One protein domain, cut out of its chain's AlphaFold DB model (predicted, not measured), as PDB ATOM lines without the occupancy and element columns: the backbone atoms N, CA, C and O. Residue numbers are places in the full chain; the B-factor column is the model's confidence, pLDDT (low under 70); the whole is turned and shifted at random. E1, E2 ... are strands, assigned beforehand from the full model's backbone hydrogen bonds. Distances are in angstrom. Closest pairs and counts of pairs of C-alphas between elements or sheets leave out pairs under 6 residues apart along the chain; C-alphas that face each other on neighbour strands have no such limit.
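Overview. This is residues 432 to 489 of the 489 residues of an uncharacterized protein of [Clostridium] leptum (UniProt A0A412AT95). With little regular structure, the model shows a small antiparallel sheet, E2 - E3 - E5, a short antiparallel pair, E1 - E4, and a long loop joining E4 to E5, whose residues 466 to 472 stick out. The printed part has 58 residues, no named helix and five named strands in order E1 to E5, holding 21 residues: all strand. It is loose, radius of gyration of the C-alphas 13.4 A, spanning 40 by 27 by 16 A.

Arrangement. E1, residues 432 to 434, is antiparallel to E4, residues 461 to 464, at 147 degrees; N 433 and O 462 are 2.8 A apart. E2, residues 438 to 443, and E3, residues 449 to 453, form a hairpin at 154 degrees; N 441 and O 450 are 2.7 A apart. E5, residues 486 to 488, is antiparallel to E3 at 160 degrees; N 487 and O 451 are 2.9 A apart. These pairs are within hydrogen-bond range. E1 is apart from E3.

Along the chain. E1 begins at C-alpha 432 (15.904, 27.743, 102.180). E2 is 14.6 A long, E3 13.2 A. E5 ends at C-alpha 488 (27.524, 28.373, 111.212).

Size, cuts and confidence. The farthest C-alphas, Gly 456 and Lys 469, are 40.2 A apart. The printed part has no cut; the link E4 to E5 is long. pLDDT is under 70 at residues 445 to 447 and 479 to 489.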
ATOM      1  N   MET A 432      15.781  27.701 100.722       84.69
ATOM      2  CA  MET A 432      15.904  27.743 102.180       84.69
ATOM      3  C   MET A 432      15.154  28.959 102.730       84.69
ATOM      4  O   MET A 432      15.561  30.102 102.510       84.69
ATOM      5  N   THR A 433      14.105  28.712 103.509       85.69
ATOM      6  CA  THR A 433      13.322  29.738 104.199       85.69
ATOM      7  C   THR A 433      13.557  29.642 105.708       85.69
ATOM      8  O   THR A 433      13.156  28.658 106.335       85.69
ATOM      9  N   PRO A 434      14.213  30.631 106.338       83.50
ATOM     10  CA  PRO A 434      14.325  30.666 107.788       83.50
ATOM     11  C   PRO A 434      12.976  31.010 108.429       83.50
ATOM     12  O   PRO A 434      12.199  31.806 107.895       83.50
ATOM     13  N   SER A 435      12.701  30.452 109.609       87.06
ATOM     14  CA  SER A 435      11.545  30.869 110.401       87.06
ATOM     15  C   SER A 435      11.683  32.331 110.842       87.06
ATOM     16  O   SER A 435      12.773  32.899 110.869       87.06
ATOM     17  N   ARG A 436      10.576  32.954 111.268       85.56
ATOM     18  CA  ARG A 436      10.557  34.357 111.736       85.56
ATOM     19  C   ARG A 436      11.572  34.660 112.856       85.56
ATOM     20  O   ARG A 436      11.939  35.818 113.041       85.56
ATOM     21  N   TYR A 437      11.987  33.638 113.598       85.62
ATOM     22  CA  TYR A 437      12.891  33.728 114.747       85.62
ATOM     23  C   TYR A 437      14.319  33.250 114.431       85.62
ATOM     24  O   TYR A 437      15.153  33.180 115.336       85.62
ATOM     25  N   ALA A 438      14.598  32.914 113.168       83.88
ATOM     26  CA  ALA A 438      15.918  32.610 112.633       83.88
ATOM     27  C   ALA A 438      16.391  33.776 111.752       83.88
ATOM     28  O   ALA A 438      15.832  34.044 110.691       83.88
ATOM     29  N   TYR A 439      17.440  34.469 112.180       80.12
ATOM     30  CA  TYR A 439      18.043  35.562 111.427       80.12
ATOM     31  C   TYR A 439      19.258  35.036 110.661       80.12
ATOM     32  O   TYR A 439      20.257  34.709 111.304       80.12
ATOM     33  N   PRO A 440      19.215  34.933 109.318       72.12
ATOM     34  CA  PRO A 440      20.422  34.664 108.552       72.12
ATOM     35  C   PRO A 440      21.396  35.831 108.764       72.12
ATOM     36  O   PRO A 440      21.022  37.001 108.668       72.12
ATOM     37  N   GLY A 441      22.622  35.501 109.135       72.44
ATOM     38  CA  GLY A 441      23.696  36.430 109.423       72.44
ATOM     39  C   GLY A 441      24.629  36.599 108.229       72.44
ATOM     40  O   GLY A 441      24.199  36.863 107.107       72.44
ATOM     41  N   GLN A 442      25.930  36.515 108.487       73.38
ATOM     42  CA  GLN A 442      26.958  36.768 107.490       73.38
ATOM     43  C   GLN A 442      27.159  35.535 106.605       73.38
ATOM     44  O   GLN A 442      27.409  34.439 107.103       73.38
ATOM     45  N   TRP A 443      27.108  35.756 105.293       73.62
ATOM     46  CA  TRP A 443      27.649  34.827 104.312       73.62
ATOM     47  C   TRP A 443      29.157  35.035 104.206       73.62
ATOM     48  O   TRP A 443      29.633  36.161 104.021       73.62
ATOM     49  N   PHE A 444      29.908  33.954 104.342       70.81
ATOM     50  CA  PHE A 444      31.351  33.933 104.194       70.81
ATOM     51  C   PHE A 444      31.730  33.608 102.747       70.81
ATOM     52  O   PHE A 444      30.972  33.003 101.988       70.81
ATOM     53  N   SER A 445      32.923  34.041 102.342       66.56
ATOM     54  CA  SER A 445      33.437  33.853 100.978       66.56
ATOM     55  C   SER A 445      33.673  32.389 100.594       66.56
ATOM     56  O   SER A 445      33.876  32.095  99.423       66.56
ATOM     57  N   ASP A 446      33.684  31.491 101.574       64.50
ATOM     58  CA  ASP A 446      33.827  30.040 101.442       64.50
ATOM     59  C   ASP A 446      32.473  29.300 101.441       64.50
ATOM     60  O   ASP A 446      32.447  28.075 101.512       64.50
ATOM     61  N   GLY A 447      31.354  30.027 101.329       65.25
ATOM     62  CA  GLY A 447      30.014  29.456 101.161       65.25
ATOM     63  C   GLY A 447      29.257  29.192 102.463       65.25
ATOM     64  O   GLY A 447      28.094  28.800 102.398       65.25
ATOM     65  N   TRP A 448      29.870  29.454 103.620       72.12
ATOM     66  CA  TRP A 448      29.210  29.309 104.914       72.12
ATOM     67  C   TRP A 448      28.234  30.461 105.188       72.12
ATOM     68  O   TRP A 448      28.484  31.608 104.817       72.12
ATOM     69  N   CYS A 449      27.144  30.188 105.895       73.19
ATOM     70  CA  CYS A 449      26.147  31.154 106.336       73.19
ATOM     71  C   CYS A 449      25.910  31.014 107.836       73.19
ATOM     72  O   CYS A 449      25.656  29.919 108.342       73.19
ATOM     73  N   THR A 450      25.949  32.124 108.576       75.75
ATOM     74  CA  THR A 450      25.469  32.079 109.960       75.75
ATOM     75  C   THR A 450      23.962  32.183 110.033       75.75
ATOM     76  O   THR A 450      23.335  32.883 109.247       75.75
ATOM     77  N   VAL A 451      23.359  31.527 111.016       76.69
ATOM     78  CA  VAL A 451      21.970  31.798 111.400       76.69
ATOM     79  C   VAL A 451      21.952  32.005 112.903       76.69
ATOM     80  O   VAL A 451      22.558  31.245 113.657       76.69
ATOM     81  N   THR A 452      21.277  33.051 113.353       80.25
ATOM     82  CA  THR A 452      21.138  33.380 114.771       80.25
ATOM     83  C   THR A 452      19.688  33.196 115.174       80.25
ATOM     84  O   THR A 452      18.772  33.694 114.520       80.25
ATOM     85  N   LYS A 453      19.473  32.468 116.263       84.19
ATOM     86  CA  LYS A 453      18.151  32.238 116.835       84.19
ATOM     87  C   LYS A 453      17.794  33.362 117.810       84.19
ATOM     88  O   LYS A 453      18.642  33.815 118.574       84.19
ATOM     89  N   MET A 454      16.531  33.783 117.812       82.31
ATOM     90  CA  MET A 454      16.002  34.675 118.844       82.31
ATOM     91  C   MET A 454      15.934  33.962 120.202       82.31
ATOM     92  O   MET A 454      15.417  32.849 120.311       82.31
ATOM     93  N   GLU A 455      16.445  34.616 121.244       81.69
ATOM     94  CA  GLU A 455      16.459  34.077 122.604       81.69
ATOM     95  C   GLU A 455      15.031  33.805 123.112       81.69
ATOM     96  O   GLU A 455      14.145  34.647 122.983       81.69
ATOM     97  N   GLY A 456      14.807  32.614 123.677       82.50
ATOM     98  CA  GLY A 456      13.514  32.198 124.242       82.50
ATOM     99  C   GLY A 456      12.474  31.665 123.246       82.50
ATOM    100  O   GLY A 456      11.472  31.110 123.688       82.50
ATOM    101  N   GLU A 457      12.710  31.768 121.938       85.31
ATOM    102  CA  GLU A 457      11.775  31.310 120.895       85.31
ATOM    103  C   GLU A 457      12.205  29.967 120.279       85.31
ATOM    104  O   GLU A 457      13.306  29.484 120.533       85.31
ATOM    105  N   GLU A 458      11.369  29.336 119.452       82.62
ATOM    106  CA  GLU A 458      11.777  28.204 118.603       82.62
ATOM    107  C   GLU A 458      12.081  28.681 117.176       82.62
ATOM    108  O   GLU A 458      11.288  29.380 116.545       82.62
ATOM    109  N   ALA A 459      13.244  28.292 116.647       83.31
ATOM    110  CA  ALA A 459      13.714  28.683 115.321       83.31
ATOM    111  C   ALA A 459      14.029  27.443 114.475       83.31
ATOM    112  O   ALA A 459      14.557  26.461 114.996       83.31
ATOM    113  N   TYR A 460      13.709  27.486 113.181       83.06
ATOM    114  CA  TYR A 460      13.967  26.396 112.236       83.06
ATOM    115  C   TYR A 460      14.323  26.945 110.852       83.06
ATOM    116  O   TYR A 460      14.012  28.092 110.531       83.06
ATOM    117  N   LEU A 461      14.980  26.114 110.045       84.75
ATOM    118  CA  LEU A 461      15.216  26.347 108.622       84.75
ATOM    119  C   LEU A 461      14.350  25.364 107.839       84.75
ATOM    120  O   LEU A 461      14.422  24.157 108.078       84.75
ATOM    121  N   GLU A 462      13.524  25.875 106.937       87.56
ATOM    122  CA  GLU A 462      12.705  25.071 106.038       87.56
ATOM    123  C   GLU A 462      13.373  25.010 104.666       87.56
ATOM    124  O   GLU A 462      13.688  26.043 104.083       87.56
ATOM    125  N   PHE A 463      13.587  23.803 104.150       86.38
ATOM    126  CA  PHE A 463      14.110  23.584 102.806       86.38
ATOM    127  C   PHE A 463      12.985  23.024 101.945       86.38
ATOM    128  O   PHE A 463      12.481  21.932 102.213       86.38
ATOM    129  N   SER A 464      12.578  23.784 100.936       88.50
ATOM    130  CA  SER A 464      11.520  23.412 100.003       88.50
ATOM    131  C   SER A 464      12.109  23.136  98.629       88.50
ATOM    132  O   SER A 464      12.974  23.864  98.155       88.50
ATOM    133  N   LEU A 465      11.641  22.070  97.988       88.88
ATOM    134  CA  LEU A 465      12.041  21.699  96.636       88.88
ATOM    135  C   LEU A 465      10.849  21.069  95.916       88.88
ATOM    136  O   LEU A 465      10.000  20.423  96.538       88.88
ATOM    137  N   VAL A 466      10.798  21.234  94.598       87.44
ATOM    138  CA  VAL A 466       9.821  20.553  93.744       87.44
ATOM    139  C   VAL A 466      10.500  19.342  93.125       87.44
ATOM    140  O   VAL A 466      11.390  19.490  92.293       87.44
ATOM    141  N   ASN A 467      10.090  18.144  93.539       85.00
ATOM    142  CA  ASN A 467      10.597  16.910  92.950       85.00
ATOM    143  C   ASN A 467       9.822  16.606  91.663       85.00
ATOM    144  O   ASN A 467       8.633  16.288  91.713       85.00
ATOM    145  N   ASP A 468      10.476  16.734  90.513       84.50
ATOM    146  CA  ASP A 468       9.871  16.578  89.186       84.50
ATOM    147  C   ASP A 468       9.719  15.109  88.753       84.50
ATOM    148  O   ASP A 468       9.028  14.815  87.773       84.50
ATOM    149  N   LYS A 469      10.343  14.177  89.484       86.19
ATOM    150  CA  LYS A 469      10.333  12.733  89.220       86.19
ATOM    151  C   LYS A 469      10.178  11.946  90.518       86.19
ATOM    152  O   LYS A 469      10.552  12.411  91.587       86.19
ATOM    153  N   ASP A 470       9.648  10.730  90.425       84.31
ATOM    154  CA  ASP A 470       9.623   9.807  91.563       84.31
ATOM    155  C   ASP A 470      11.037   9.247  91.794       84.31
ATOM    156  O   ASP A 470      11.517   8.410  91.027       84.31
ATOM    157  N   GLN A 471      11.741   9.797  92.786       84.56
ATOM    158  CA  GLN A 471      13.136   9.482  93.103       84.56
ATOM    159  C   GLN A 471      13.433   9.700  94.590       84.56
ATOM    160  O   GLN A 471      12.769  10.491  95.266       84.56
ATOM    161  N   GLU A 472      14.464   9.022  95.092       85.25
ATOM    162  CA  GLU A 472      14.984   9.266  96.433       85.25
ATOM    163  C   GLU A 472      15.749  10.589  96.481       85.25
ATOM    164  O   GLU A 472      16.701  10.799  95.733       85.25
ATOM    165  N   ILE A 473      15.354  11.464  97.405       88.06
ATOM    166  CA  ILE A 473      16.068  12.710  97.672       88.06
ATOM    167  C   ILE A 473      16.908  12.529  98.924       88.06
ATOM    168  O   ILE A 473      16.402  12.191  99.998       88.06
ATOM    169  N   TYR A 474      18.194  12.813  98.780       87.88
ATOM    170  CA  TYR A 474      19.139  12.845  99.876       87.88
ATOM    171  C   TYR A 474      19.505  14.289 100.202       87.88
ATOM    172  O   TYR A 474      19.665  15.126  99.318       87.88
ATOM    173  N   PHE A 475      19.660  14.571 101.490       85.75
ATOM    174  CA  PHE A 475      20.069  15.875 101.989       85.75
ATOM    175  C   PHE A 475      21.274  15.695 102.904       85.75
ATOM    176  O   PHE A 475      21.243  14.875 103.825       85.75
ATOM    177  N   TYR A 476      22.327  16.466 102.654       82.38
ATOM    178  CA  TYR A 476      23.452  16.599 103.567       82.38
ATOM    179  C   TYR A 476      23.685  18.079 103.844       82.38
ATOM    180  O   TYR A 476      23.400  18.936 103.011       82.38
ATOM    181  N   MET A 477      24.203  18.363 105.029       77.44
ATOM    182  CA  MET A 477      24.569  19.706 105.442       77.44
ATOM    183  C   MET A 477      25.813  19.606 106.311       77.44
ATOM    184  O   MET A 477      25.885  18.757 107.208       77.44
ATOM    185  N   THR A 478      26.782  20.471 106.046       73.38
ATOM    186  CA  THR A 478      27.949  20.646 106.907       73.38
ATOM    187  C   THR A 478      27.593  21.689 107.964       73.38
ATOM    188  O   THR A 478      26.863  22.630 107.695       73.38
ATOM    189  N   SER A 479      28.015  21.496 109.211       69.81
ATOM    190  CA  SER A 479      27.802  22.491 110.264       69.81
ATOM    191  C   SER A 479      28.895  22.369 111.317       69.81
ATOM    192  O   SER A 479      29.330  21.257 111.633       69.81
ATOM    193  N   SER A 480      29.309  23.490 111.911       62.69
ATOM    194  CA  SER A 480      30.210  23.482 113.073       62.69
ATOM    195  C   SER A 480      29.499  23.118 114.388       62.69
ATOM    196  O   SER A 480      30.139  23.086 115.439       62.69
ATOM    197  N   GLY A 481      28.191  22.833 114.344       53.16
ATOM    198  CA  GLY A 481      27.369  22.389 115.470       53.16
ATOM    199  C   GLY A 481      26.201  23.328 115.794       53.16
ATOM    200  O   GLY A 481      26.173  24.488 115.395       53.16
ATOM    201  N   PHE A 482      25.240  22.814 116.569       47.59
ATOM    202  CA  PHE A 482      24.134  23.590 117.133       47.59
ATOM    203  C   PHE A 482      24.525  24.076 118.537       47.59
ATOM    204  O   PHE A 482      24.314  23.359 119.512       47.59
ATOM    205  N   ALA A 483      25.158  25.245 118.647       44.81
ATOM    206  CA  ALA A 483      25.308  25.927 119.936       44.81
ATOM    207  C   ALA A 483      24.006  26.671 120.284       44.81
ATOM    208  O   ALA A 483      23.236  27.004 119.387       44.81
ATOM    209  N   ASP A 484      23.755  26.962 121.563       44.28
ATOM    210  CA  ASP A 484      22.451  27.482 122.012       44.28
ATOM    211  C   ASP A 484      22.012  28.795 121.329       44.28
ATOM    212  O   ASP A 484      20.810  29.012 121.184       44.28
ATOM    213  N   ASN A 485      22.949  29.628 120.839       39.66
ATOM    214  CA  ASN A 485      22.639  30.986 120.365       39.66
ATOM    215  C   ASN A 485      23.177  31.387 118.972       39.66
ATOM    216  O   ASN A 485      22.678  32.361 118.419       39.66
ATOM    217  N   ASN A 486      24.159  30.696 118.380       39.34
ATOM    218  CA  ASN A 486      24.718  31.057 117.063       39.34
ATOM    219  C   ASN A 486      25.078  29.808 116.256       39.34
ATOM    220  O   ASN A 486      25.722  28.899 116.783       39.34
ATOM    221  N   TYR A 487      24.714  29.804 114.974       55.50
ATOM    222  CA  TYR A 487      24.968  28.700 114.050       55.50
ATOM    223  C   TYR A 487      25.858  29.149 112.896       55.50
ATOM    224  O   TYR A 487      25.731  30.280 112.435       55.50
ATOM    225  N   LEU A 488      26.733  28.254 112.437       38.59
ATOM    226  CA  LEU A 488      27.524  28.373 111.212       38.59
ATOM    227  C   LEU A 488      27.176  27.137 110.363       38.59
ATOM    228  O   LEU A 488      27.352  26.000 110.829       38.59
ATOM    229  N   PHE A 489      26.604  27.370 109.187       50.38
ATOM    230  CA  PHE A 489      26.148  26.362 108.226       50.38
ATOM    231  C   PHE A 489      26.938  26.437 106.936       50.38
ATOM    232  O   PHE A 489      27.286  27.581 106.575       50.38
TER     233      PHE A 489